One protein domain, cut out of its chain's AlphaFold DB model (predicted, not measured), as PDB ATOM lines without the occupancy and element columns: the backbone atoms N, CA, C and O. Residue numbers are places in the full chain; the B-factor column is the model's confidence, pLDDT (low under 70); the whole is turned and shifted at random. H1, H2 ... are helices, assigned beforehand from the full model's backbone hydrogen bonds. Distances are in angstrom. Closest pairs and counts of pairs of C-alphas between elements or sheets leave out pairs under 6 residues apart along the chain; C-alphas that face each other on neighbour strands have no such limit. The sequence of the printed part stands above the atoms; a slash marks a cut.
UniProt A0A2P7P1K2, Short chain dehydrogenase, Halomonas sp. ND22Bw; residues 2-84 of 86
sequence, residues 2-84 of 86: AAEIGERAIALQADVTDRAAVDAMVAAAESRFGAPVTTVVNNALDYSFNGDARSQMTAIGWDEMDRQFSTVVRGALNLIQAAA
ATOM      1  N   ALA A   2     -10.927  22.415   4.219       86.81
ATOM      2  CA  ALA A   2     -10.965  21.211   5.082       86.81
ATOM      3  C   ALA A   2     -12.398  20.700   5.351       86.81
ATOM      4  O   ALA A   2     -12.661  19.508   5.232       86.81
ATOM      5  N   ALA A   3     -13.344  21.616   5.593       87.81
ATOM      6  CA  ALA A   3     -14.767  21.291   5.727       87.81
ATOM      7  C   ALA A   3     -15.385  20.657   4.460       87.81
ATOM      8  O   ALA A   3     -16.339  19.898   4.567       87.81
ATOM      9  N   GLU A   4     -14.831  20.931   3.275       94.19
ATOM     10  CA  GLU A   4     -15.280  20.343   2.003       94.19
ATOM     11  C   GLU A   4     -14.705  18.933   1.777       94.19
ATOM     12  O   GLU A   4     -15.279  18.159   1.019       94.19
ATOM     13  N   ILE A   5     -13.591  18.579   2.437       94.12
ATOM     14  CA  ILE A   5     -12.949  17.251   2.349       94.12
ATOM     15  C   ILE A   5     -13.614  16.245   3.312       94.12
ATOM     16  O   ILE A   5     -13.619  15.041   3.051       94.12
ATOM     17  N   GLY A   6     -14.202  16.730   4.412       93.69
ATOM     18  CA  GLY A   6     -14.978  15.940   5.372       93.69
ATOM     19  C   GLY A   6     -14.267  15.692   6.708       93.69
ATOM     20  O   GLY A   6     -13.212  16.247   6.999       93.69
ATOM     21  N   GLU A   7     -14.845  14.823   7.541       91.75
ATOM     22  CA  GLU A   7     -14.461  14.643   8.955       91.75
ATOM     23  C   GLU A   7     -13.055  14.066   9.188       91.75
ATOM     24  O   GLU A   7     -12.574  14.048  10.319       91.75
ATOM     25  N   ARG A   8     -12.378  13.585   8.142       93.31
ATOM     26  CA  ARG A   8     -10.992  13.093   8.229       93.31
ATOM     27  C   ARG A   8      -9.950  14.143   7.843       93.31
ATOM     28  O   ARG A   8      -8.779  13.809   7.714       93.31
ATOM     29  N   ALA A   9     -10.363  15.392   7.654       96.12
ATOM     30  CA  ALA A   9      -9.476  16.506   7.365       96.12
ATOM     31  C   ALA A   9      -9.649  17.611   8.407       96.12
ATOM     32  O   ALA A   9     -10.756  17.898   8.862       96.12
ATOM     33  N   ILE A  10      -8.541  18.261   8.749       96.06
ATOM     34  CA  ILE A  10      -8.516  19.466   9.575       96.06
ATOM     35  C   ILE A  10      -7.566  20.486   8.966       96.06
ATOM     36  O   ILE A  10      -6.596  20.123   8.303       96.06
ATOM     37  N   ALA A  11      -7.853  21.762   9.198       96.50
ATOM     38  CA  ALA A  11      -6.935  22.850   8.905       96.50
ATOM     39  C   ALA A  11      -6.338  23.336  10.226       96.50
ATOM     40  O   ALA A  11      -7.079  23.755  11.115       96.50
ATOM     41  N   LEU A  12      -5.015  23.271  10.343       96.31
ATOM     42  CA  LEU A  12      -4.259  23.802  11.470       96.31
ATOM     43  C   LEU A  12      -3.253  24.814  10.927       96.31
ATOM     44  O   LEU A  12      -2.574  24.543   9.938       96.31
ATOM     45  N   GLN A  13      -3.188  25.985  11.551       96.44
ATOM     46  CA  GLN A  13      -2.220  27.013  11.193       96.44
ATOM     47  C   GLN A  13      -0.972  26.862  12.066       96.44
ATOM     48  O   GLN A  13      -1.085  26.795  13.288       96.44
ATOM     49  N   ALA A  14       0.204  26.886  11.443       96.88
ATOM     50  CA  ALA A  14       1.483  27.049  12.120       96.88
ATOM     51  C   ALA A  14       2.465  27.790  11.211       96.88
ATOM     52  O   ALA A  14       2.499  27.550  10.003       96.88
ATOM     53  N   ASP A  15       3.280  28.663  11.802       96.81
ATOM     54  CA  ASP A  15       4.530  29.081  11.175       96.81
ATOM     55  C   ASP A  15       5.552  27.967  11.405       96.81
ATOM     56  O   ASP A  15       5.937  27.690  12.538       96.81
ATOM     57  N   VAL A  16       5.975  27.299  10.332       96.62
ATOM     58  CA  VAL A  16       6.901  26.161  10.433       96.62
ATOM     59  C   VAL A  16       8.280  26.568  10.956       96.62
ATOM     60  O   VAL A  16       9.016  25.726  11.472       96.62
ATOM     61  N   THR A  17       8.641  27.850  10.853       96.25
ATOM     62  CA  THR A  17       9.919  28.370  11.354       96.25
ATOM     63  C   THR A  17       9.936  28.524  12.878       96.25
ATOM     64  O   THR A  17      11.019  28.509  13.474       96.25
ATOM     65  N   ASP A  18       8.760  28.568  13.512       97.88
ATOM     66  CA  ASP A  18       8.577  28.577  14.961       97.88
ATOM     67  C   ASP A  18       8.377  27.150  15.492       97.88
ATOM     68  O   ASP A  18       7.386  26.469  15.218       97.88
ATOM     69  N   ARG A  19       9.330  26.701  16.313       97.62
ATOM     70  CA  ARG A  19       9.307  25.362  16.900       97.62
ATOM     71  C   ARG A  19       8.068  25.122  17.769       97.62
ATOM     72  O   ARG A  19       7.469  24.054  17.671       97.62
ATOM     73  N   ALA A  20       7.673  26.094  18.587       98.38
ATOM     74  CA  ALA A  20       6.543  25.926  19.499       98.38
ATOM     75  C   ALA A  20       5.215  25.845  18.732       98.38
ATOM     76  O   ALA A  20       4.339  25.056  19.093       98.38
ATOM     77  N   ALA A  21       5.084  26.613  17.645       98.44
ATOM     78  CA  ALA A  21       3.925  26.541  16.759       98.44
ATOM     79  C   ALA A  21       3.810  25.167  16.079       98.44
ATOM     80  O   ALA A  21       2.714  24.604  16.010       98.44
ATOM     81  N   VAL A  22       4.933  24.601  15.619       98.25
ATOM     82  CA  VAL A  22       4.968  23.251  15.032       98.25
ATOM     83  C   VAL A  22       4.581  22.186  16.056       98.25
ATOM     84  O   VAL A  22       3.720  21.357  15.762       98.25
ATOM     85  N   ASP A  23       5.156  22.229  17.259       97.81
ATOM     86  CA  ASP A  23       4.844  21.262  18.317       97.81
ATOM     87  C   ASP A  23       3.347  21.307  18.684       97.81
ATOM     88  O   ASP A  23       2.686  20.269  18.771       97.81
ATOM     89  N   ALA A  24       2.779  22.510  18.819       98.38
ATOM     90  CA  ALA A  24       1.354  22.691  19.094       98.38
ATOM     91  C   ALA A  24       0.461  22.158  17.959       98.38
ATOM     92  O   ALA A  24      -0.572  21.537  18.220       98.38
ATOM     93  N   MET A  25       0.860  22.370  16.701       98.19
ATOM     94  CA  MET A  25       0.141  21.856  15.536       98.19
ATOM     95  C   MET A  25       0.144  20.325  15.491       98.19
ATOM     96  O   MET A  25      -0.909  19.728  15.259       98.19
ATOM     97  N   VAL A  26       1.296  19.687  15.725       97.56
ATOM     98  CA  VAL A  26       1.398  18.219  15.746       97.56
ATOM     99  C   VAL A  26       0.536  17.648  16.871       97.56
ATOM    100  O   VAL A  26      -0.315  16.802  16.602       97.56
ATOM    101  N   ALA A  27       0.633  18.191  18.088       97.50
ATOM    102  CA  ALA A  27      -0.192  17.752  19.216       97.50
ATOM    103  C   ALA A  27      -1.703  17.896  18.944       97.50
ATOM    104  O   ALA A  27      -2.495  17.012  19.284       97.50
ATOM    105  N   ALA A  28      -2.124  18.988  18.295       98.00
ATOM    106  CA  ALA A  28      -3.519  19.185  17.909       98.00
ATOM    107  C   ALA A  28      -3.986  18.163  16.856       98.00
ATOM    108  O   ALA A  28      -5.114  17.668  16.941       98.00
ATOM    109  N   ALA A  29      -3.131  17.814  15.888       97.12
ATOM    110  CA  ALA A  29      -3.432  16.782  14.900       97.12
ATOM    111  C   ALA A  29      -3.584  15.402  15.558       97.12
ATOM    112  O   ALA A  29      -4.584  14.718  15.327       97.12
ATOM    113  N   GLU A  30      -2.652  15.024  16.433       96.31
ATOM    114  CA  GLU A  30      -2.699  13.748  17.152       96.31
ATOM    115  C   GLU A  30      -3.929  13.647  18.054       96.31
ATOM    116  O   GLU A  30      -4.633  12.637  18.034       96.31
ATOM    117  N   SER A  31      -4.260  14.721  18.779       97.12
ATOM    118  CA  SER A  31      -5.472  14.787  19.601       97.12
ATOM    119  C   SER A  31      -6.742  14.600  18.766       97.12
ATOM    120  O   SER A  31      -7.651  13.870  19.165       97.12
ATOM    121  N   ARG A  32      -6.802  15.213  17.578       96.12
ATOM    122  CA  ARG A  32      -7.970  15.137  16.697       96.12
ATOM    123  C   ARG A  32      -8.170  13.761  16.061       96.12
ATOM    124  O   ARG A  32      -9.318  13.390  15.790       96.12
ATOM    125  N   PHE A  33      -7.086  13.053  15.758       95.81
ATOM    126  CA  PHE A  33      -7.135  11.756  15.076       95.81
ATOM    127  C   PHE A  33      -6.942  10.560  16.013       95.81
ATOM    128  O   PHE A  33      -7.177   9.429  15.594       95.81
ATOM    129  N   GLY A  34      -6.573  10.795  17.275       96.56
ATOM    130  CA  GLY A  34      -6.375   9.751  18.281       96.56
ATOM    131  C   GLY A  34      -5.189   8.829  17.985       96.56
ATOM    132  O   GLY A  34      -5.165   7.699  18.469       96.56
ATOM    133  N   ALA A  35      -4.240   9.277  17.161       95.31
ATOM    134  CA  ALA A  35      -3.084   8.501  16.728       95.31
ATOM    135  C   ALA A  35      -1.880   9.420  16.455       95.31
ATOM    136  O   ALA A  35      -2.095  10.578  16.087       95.31
ATOM    137  N   PRO A  36      -0.637   8.914  16.584       95.50
ATOM    138  CA  PRO A  36       0.561   9.689  16.280       95.50
ATOM    139  C   PRO A  36       0.644  10.122  14.813       95.50
ATOM    140  O   PRO A  36       0.172   9.412  13.916       95.50
ATOM    141  N   VAL A  37       1.326  11.239  14.553       95.69
ATOM    142  CA  VAL A  37       1.699  11.618  13.183       95.69
ATOM    143  C   VAL A  37       2.848  10.726  12.714       95.69
ATOM    144  O   VAL A  37       3.962  10.810  13.212       95.69
ATOM    145  N   THR A  38       2.594   9.873  11.721       95.38
ATOM    146  CA  THR A  38       3.605   8.940  11.182       95.38
ATOM    147  C   THR A  38       4.213   9.389   9.860       95.38
ATOM    148  O   THR A  38       5.210   8.830   9.411       95.38
ATOM    149  N   THR A  39       3.596  10.367   9.195       95.81
ATOM    150  CA  THR A  39       4.030  10.868   7.890       95.81
ATOM    151  C   THR A  39       3.916  12.380   7.858       95.81
ATOM    152  O   THR A  39       2.861  12.934   8.165       95.81
ATOM    153  N   VAL A  40       4.982  13.040   7.413       95.69
ATOM    154  CA  VAL A  40       5.009  14.482   7.166       95.69
ATOM    155  C   VAL A  40       5.284  14.729   5.690       95.69
ATOM    156  O   VAL A  40       6.227  14.182   5.123       95.69
ATOM    157  N   VAL A  41       4.488  15.607   5.080       96.19
ATOM    158  CA  VAL A  41       4.780  16.191   3.768       96.19
ATOM    159  C   VAL A  41       5.160  17.650   3.990       96.19
ATOM    160  O   VAL A  41       4.296  18.505   4.166       96.19
ATOM    161  N   ASN A  42       6.461  17.937   4.012       94.56
ATOM    162  CA  ASN A  42       6.938  19.308   4.141       94.56
ATOM    163  C   ASN A  42       6.911  20.010   2.777       94.56
ATOM    164  O   ASN A  42       7.768  19.764   1.932       94.56
ATOM    165  N   ASN A  43       5.921  20.879   2.580       92.88
ATOM    166  CA  ASN A  43       5.726  21.648   1.348       92.88
ATOM    167  C   ASN A  43       5.653  23.166   1.603       92.88
ATOM    168  O   ASN A  43       5.340  23.933   0.698       92.88
ATOM    169  N   ALA A  44       5.888  23.624   2.835       90.44
ATOM    170  CA  ALA A  44       5.895  25.053   3.118       90.44
ATOM    171  C   ALA A  44       7.111  25.706   2.441       90.44
ATOM    172  O   ALA A  44       8.248  25.267   2.608       90.44
ATOM    173  N   LEU A  45       6.855  26.752   1.661       85.19
ATOM    174  CA  LEU A  45       7.864  27.507   0.932       85.19
ATOM    175  C   LEU A  45       7.453  28.970   0.892       85.19
ATOM    176  O   LEU A  45       6.345  29.302   0.478       85.19
ATOM    177  N   ASP A  46       8.368  29.844   1.292       78.44
ATOM    178  CA  ASP A  46       8.166  31.287   1.245       78.44
ATOM    179  C   ASP A  46       8.629  31.846  -0.111       78.44
ATOM    180  O   ASP A  46       9.467  32.746  -0.221       78.44
ATOM    181  N   TYR A  47       8.129  31.214  -1.174       71.75
ATOM    182  CA  TYR A  47       8.538  31.444  -2.551       71.75
ATOM    183  C   TYR A  47       7.340  31.858  -3.401       71.75
ATOM    184  O   TYR A  47       6.307  31.192  -3.426       71.75
ATOM    185  N   SER A  48       7.510  32.945  -4.150       72.00
ATOM    186  CA  SER A  48       6.587  33.345  -5.207       72.00
ATOM    187  C   SER A  48       7.199  32.997  -6.558       72.00
ATOM    188  O   SER A  48       8.368  33.305  -6.810       72.00
ATOM    189  N   PHE A  49       6.414  32.387  -7.450       67.38
ATOM    190  CA  PHE A  49       6.788  32.161  -8.850       67.38
ATOM    191  C   PHE A  49       6.729  33.478  -9.646       67.38
ATOM    192  O   PHE A  49       5.964  33.622 -10.593       67.38
ATOM    193  N   ASN A  50       7.535  34.452  -9.228       71.06
ATOM    194  CA  ASN A  50       7.687  35.757  -9.858       71.06
ATOM    195  C   ASN A  50       9.180  36.112  -9.907       71.06
ATOM    196  O   ASN A  50       9.709  36.795  -9.031       71.06
ATOM    197  N   GLY A  51       9.873  35.564 -10.910       72.06
ATOM    198  CA  GLY A  51      11.323  35.701 -11.060       72.06
ATOM    199  C   GLY A  51      11.784  37.147 -11.242       72.06
ATOM    200  O   GLY A  51      12.847  37.498 -10.739       72.06
ATOM    201  N   ASP A  52      10.961  37.985 -11.876       79.25
ATOM    202  CA  ASP A  52      11.279  39.392 -12.141       79.25
ATOM    203  C   ASP A  52      11.337  40.230 -10.857       79.25
ATOM    204  O   ASP A  52      12.097  41.190 -10.773       79.25
ATOM    205  N   ALA A  53      10.564  39.851  -9.833       82.06
ATOM    206  CA  ALA A  53      10.550  40.535  -8.541       82.06
ATOM    207  C   ALA A  53      11.714  40.133  -7.617       82.06
ATOM    208  O   ALA A  53      11.885  40.744  -6.562       82.06
ATOM    209  N   ARG A  54      12.498  39.103  -7.964       85.38
ATOM    210  CA  ARG A  54      13.627  38.654  -7.138       85.38
ATOM    211  C   ARG A  54      14.848  39.528  -7.384       85.38
ATOM    212  O   ARG A  54      15.220  39.791  -8.531       85.38
ATOM    213  N   SER A  55      15.527  39.890  -6.301       90.06
ATOM    214  CA  SER A  55      16.838  40.517  -6.391       90.06
ATOM    215  C   SER A  55      17.796  39.633  -7.191       90.06
ATOM    216  O   SER A  55      17.892  38.419  -6.987       90.06
ATOM    217  N   GLN A  56      18.502  40.255  -8.131       90.81
ATOM    218  CA  GLN A  56      19.513  39.587  -8.946       90.81
ATOM    219  C   GLN A  56      20.741  39.243  -8.099       90.81
ATOM    220  O   GLN A  56      20.966  39.841  -7.050       90.81
ATOM    221  N   MET A  57      21.582  38.325  -8.580       88.75
ATOM    222  CA  MET A  57      22.742  37.820  -7.828       88.75
ATOM    223  C   MET A  57      23.663  38.924  -7.278       88.75
ATOM    224  O   MET A  57      24.209  38.789  -6.192       88.75
ATOM    225  N   THR A  58      23.839  40.027  -8.006       94.75
ATOM    226  CA  THR A  58      24.705  41.141  -7.586       94.75
ATOM    227  C   THR A  58      24.071  42.071  -6.549       94.75
ATOM    228  O   THR A  58      24.763  42.941  -6.028       94.75
ATOM    229  N   ALA A  59      22.774  41.918  -6.274       94.31
ATOM    230  CA  ALA A  59      21.990  42.800  -5.411       94.31
ATOM    231  C   ALA A  59      21.235  42.065  -4.290       94.31
ATOM    232  O   ALA A  59      20.749  42.723  -3.376       94.31
ATOM    233  N   ILE A  60      21.116  40.733  -4.356       92.94
ATOM    234  CA  ILE A  60      20.372  39.947  -3.370       92.94
ATOM    235  C   ILE A  60      20.971  40.104  -1.973       92.94
ATOM    236  O   ILE A  60      22.157  39.850  -1.745       92.94
ATOM    237  N   GLY A  61      20.133  40.554  -1.041       93.31
ATOM    238  CA  GLY A  61      20.520  40.742   0.350       93.31
ATOM    239  C   GLY A  61      20.602  39.423   1.111       93.31
ATOM    240  O   GLY A  61      19.957  38.432   0.765       93.31
ATOM    241  N   TRP A  62      21.364  39.423   2.204       93.75
ATOM    242  CA  TRP A  62      21.434  38.262   3.090       93.75
ATOM    243  C   TRP A  62      20.071  37.921   3.707       93.75
ATOM    244  O   TRP A  62      19.691  36.757   3.703       93.75
ATOM    245  N   ASP A  63      19.303  38.918   4.148       92.69
ATOM    246  CA  ASP A  63      17.993  38.707   4.781       92.69
ATOM    247  C   ASP A  63      16.991  38.013   3.841       92.69
ATOM    248  O   ASP A  63      16.169  37.204   4.271       92.69
ATOM    249  N   GLU A  64      17.087  38.271   2.530       90.00
ATOM    250  CA  GLU A  64      16.270  37.579   1.530       90.00
ATOM    251  C   GLU A  64      16.601  36.085   1.476       90.00
ATOM    252  O   GLU A  64      15.690  35.256   1.398       90.00
ATOM    253  N   MET A  65      17.890  35.741   1.541       89.75
ATOM    254  CA  MET A  65      18.357  34.357   1.581       89.75
ATOM    255  C   MET A  65      18.003  33.692   2.910       89.75
ATOM    256  O   MET A  65      17.490  32.572   2.910       89.75
ATOM    257  N   ASP A  66      18.228  34.376   4.032       91.81
ATOM    258  CA  ASP A  66      17.940  33.865   5.371       91.81
ATOM    259  C   ASP A  66      16.456  33.518   5.538       91.81
ATOM    260  O   ASP A  66      16.127  32.452   6.057       91.81
ATOM    261  N   ARG A  67      15.550  34.335   4.990       88.88
ATOM    262  CA  ARG A  67      14.110  34.033   4.971       88.88
ATOM    263  C   ARG A  67      13.793  32.732   4.220       88.88
ATOM    264  O   ARG A  67      12.990  31.921   4.695       88.88
ATOM    265  N   GLN A  68      14.452  32.492   3.080       88.12
ATOM    266  CA  GLN A  68      14.304  31.233   2.337       88.12
ATOM    267  C   GLN A  68      14.840  30.045   3.144       88.12
ATOM    268  O   GLN A  68      14.157  29.028   3.269       88.12
ATOM    269  N   PHE A  69      16.037  30.175   3.726       91.25
ATOM    270  CA  PHE A  69      16.641  29.125   4.550       91.25
ATOM    271  C   PHE A  69      15.813  28.825   5.800       91.25
ATOM    272  O   PHE A  69      15.622  27.659   6.149       91.25
ATOM    273  N   SER A  70      15.280  29.852   6.453       93.31
ATOM    274  CA  SER A  70      14.444  29.700   7.640       93.31
ATOM    275  C   SER A  70      13.177  28.908   7.325       93.31
ATOM    276  O   SER A  70      12.849  27.967   8.045       93.31
ATOM    277  N   THR A  71      12.515  29.175   6.201       92.12
ATOM    278  CA  THR A  71      11.325  28.397   5.826       92.12
ATOM    279  C   THR A  71      11.682  26.977   5.384       92.12
ATOM    280  O   THR A  71      11.139  26.007   5.909       92.12
ATOM    281  N   VAL A  72      12.624  26.836   4.446       92.94
ATOM    282  CA  VAL A  72      12.897  25.549   3.788       92.94
ATOM    283  C   VAL A  72      13.705  24.604   4.673       92.94
ATOM    284  O   VAL A  72      13.414  23.413   4.709       92.94
ATOM    285  N   VAL A  73      14.713  25.103   5.392       94.75
ATOM    286  CA  VAL A  73      15.634  24.267   6.181       94.75
ATOM    287  C   VAL A  73      15.206  24.197   7.640       94.75
ATOM    288  O   VAL A  73      14.996  23.100   8.158       94.75
ATOM    289  N   ARG A  74      15.048  25.344   8.314       96.44
ATOM    290  CA  ARG A  74      14.639  25.356   9.731       96.44
ATOM    291  C   ARG A  74      13.214  24.821   9.887       96.44
ATOM    292  O   ARG A  74      12.992  23.984  10.757       96.44
ATOM    293  N   GLY A  75      12.294  25.208   9.001       96.88
ATOM    294  CA  GLY A  75      10.939  24.656   8.979       96.88
ATOM    295  C   GLY A  75      10.900  23.139   8.781       96.88
ATOM    296  O   GLY A  75      10.234  22.435   9.541       96.88
ATOM    297  N   ALA A  76      11.684  22.612   7.831       96.38
ATOM    298  CA  ALA A  76      11.812  21.167   7.641       96.38
ATOM    299  C   ALA A  76      12.320  20.460   8.901       96.38
ATOM    300  O   ALA A  76      11.755  19.447   9.307       96.38
ATOM    301  N   LEU A  77      13.371  20.996   9.527       97.12
ATOM    302  CA  LEU A  77      13.962  20.406  10.723       97.12
ATOM    303  C   LEU A  77      12.961  20.353  11.882       97.12
ATOM    304  O   LEU A  77      12.846  19.308  12.521       97.12
ATOM    305  N   ASN A  78      12.223  21.441  12.122       97.69
ATOM    306  CA  ASN A  78      11.195  21.489  13.162       97.69
ATOM    307  C   ASN A  78      10.133  20.402  12.942       97.69
ATOM    308  O   ASN A  78       9.824  19.653  13.866       97.69
ATOM    309  N   LEU A  79       9.622  20.273  11.713       97.38
ATOM    310  CA  LEU A  79       8.617  19.264  11.369       97.38
ATOM    311  C   LEU A  79       9.149  17.832  11.510       97.38
ATOM    312  O   LEU A  79       8.454  16.973  12.047       97.38
ATOM    313  N   ILE A  80      10.381  17.578  11.053       96.38
ATOM    314  CA  ILE A  80      11.030  16.266  11.181       96.38
ATOM    315  C   ILE A  80      11.175  15.893  12.654       96.38
ATOM    316  O   ILE A  80      10.852  14.774  13.025       96.38
ATOM    317  N   GLN A  81      11.647  16.816  13.494       96.44
ATOM    318  CA  GLN A  81      11.853  16.548  14.917       96.44
ATOM    319  C   GLN A  81      10.538  16.366  15.677       96.44
ATOM    320  O   GLN A  81      10.482  15.530  16.570       96.44
ATOM    321  N   ALA A  82       9.494  17.122  15.328       96.50
ATOM    322  CA  ALA A  82       8.194  17.023  15.985       96.50
ATOM    323  C   ALA A  82       7.447  15.719  15.648       96.50
ATOM    324  O   ALA A  82       6.677  15.237  16.469       96.50
ATOM    325  N   ALA A  83       7.681  15.144  14.464       94.81
ATOM    326  CA  ALA A  83       7.075  13.879  14.034       94.81
ATOM    327  C   ALA A  83       8.033  12.675  14.107       94.81
ATOM    328  O   ALA A  83       7.681  11.573  13.679       94.81
ATOM    329  N   ALA A  84       9.262  12.868  14.591       92.75
ATOM    330  CA  ALA A  84      10.203  11.774  14.771       92.75
ATOM    331  C   ALA A  84       9.672  10.802  15.841       92.75
ATOM    332  O   ALA A  84       9.119  11.250  16.847       92.75
TER     333      ALA A  84
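AT A GLANCE: This is residues 2 to 84 of the 86 residues of the protein "Short chain dehydrogenase" of Halomonas sp. ND22Bw (UniProt A0A2P7P1K2). What shape do these atoms make? Going along from Ala 2, a tiny helix, H1, and a long strand-free link lead into H2, which is set staggered against the last part of H3, residues 78 to 82, in a long, loose line of two helices. Residues 34 to 61 run back from the end of H2 to the start of H3, and residues 48 to 53 and 56 to 63 stick out. What is it built of? The printed part has 83 residues with three named helices in the order H1, H2, H3 and no named strand; its class is all helix, though under half of the residues, 40 of 83, are in named elements. How large is it? It is loose, with a radius of gyration of the C-alphas of 15.9 A, and elongated, spanning 51 by 29 by 17 A.

HOW THE PARTS SIT: Does the first helix touch another? H1, residues 2 to 5, is apart from H2, residues 19 to 33, and from H3, residues 62 to 82. How do the two longer helices stand? H2 and H3 touch, H3 with residues 78 to 82 alone; their closest C-alphas, those of Arg 19 and Asn 78, are 5.7 A apart. They run the same way at a steep tilt of 38 degrees. What do the backbone N and O atoms show? In H2 every O i to N i+4 pair is within hydrogen-bond range, and in H3 16 of 17 are. H1 is too short for such a pair; its one O i to N i+3 pair is within range.

IN THESE COORDINATES: Where does the first helix lie? H1 runs from C-alpha 2 at (-10.965, 21.211, 5.082) to C-alpha 5. Where is the second? H2 begins with C-alpha 19 at (9.307, 25.362, 16.900) and measures 21.4 A from first to last C-alpha. Where does the third end? H3 measures 28.2 A, has a kink of 30 degrees near residue 69, and ends with C-alpha 82 at (8.194, 17.023, 15.985).

THE WHOLE: How far does it reach? The two C-alphas farthest apart, those of Gly 34 and Thr 58, are 51.2 A from each other. Is the printed part whole, and which links are long? It has no cut; H1 to H2, with 13 residues between, and H2 to H3, with 28, are both long links. Where is confidence low? The mean pLDDT of the printed part is 92.6, and one residue, Phe 49, is under 70.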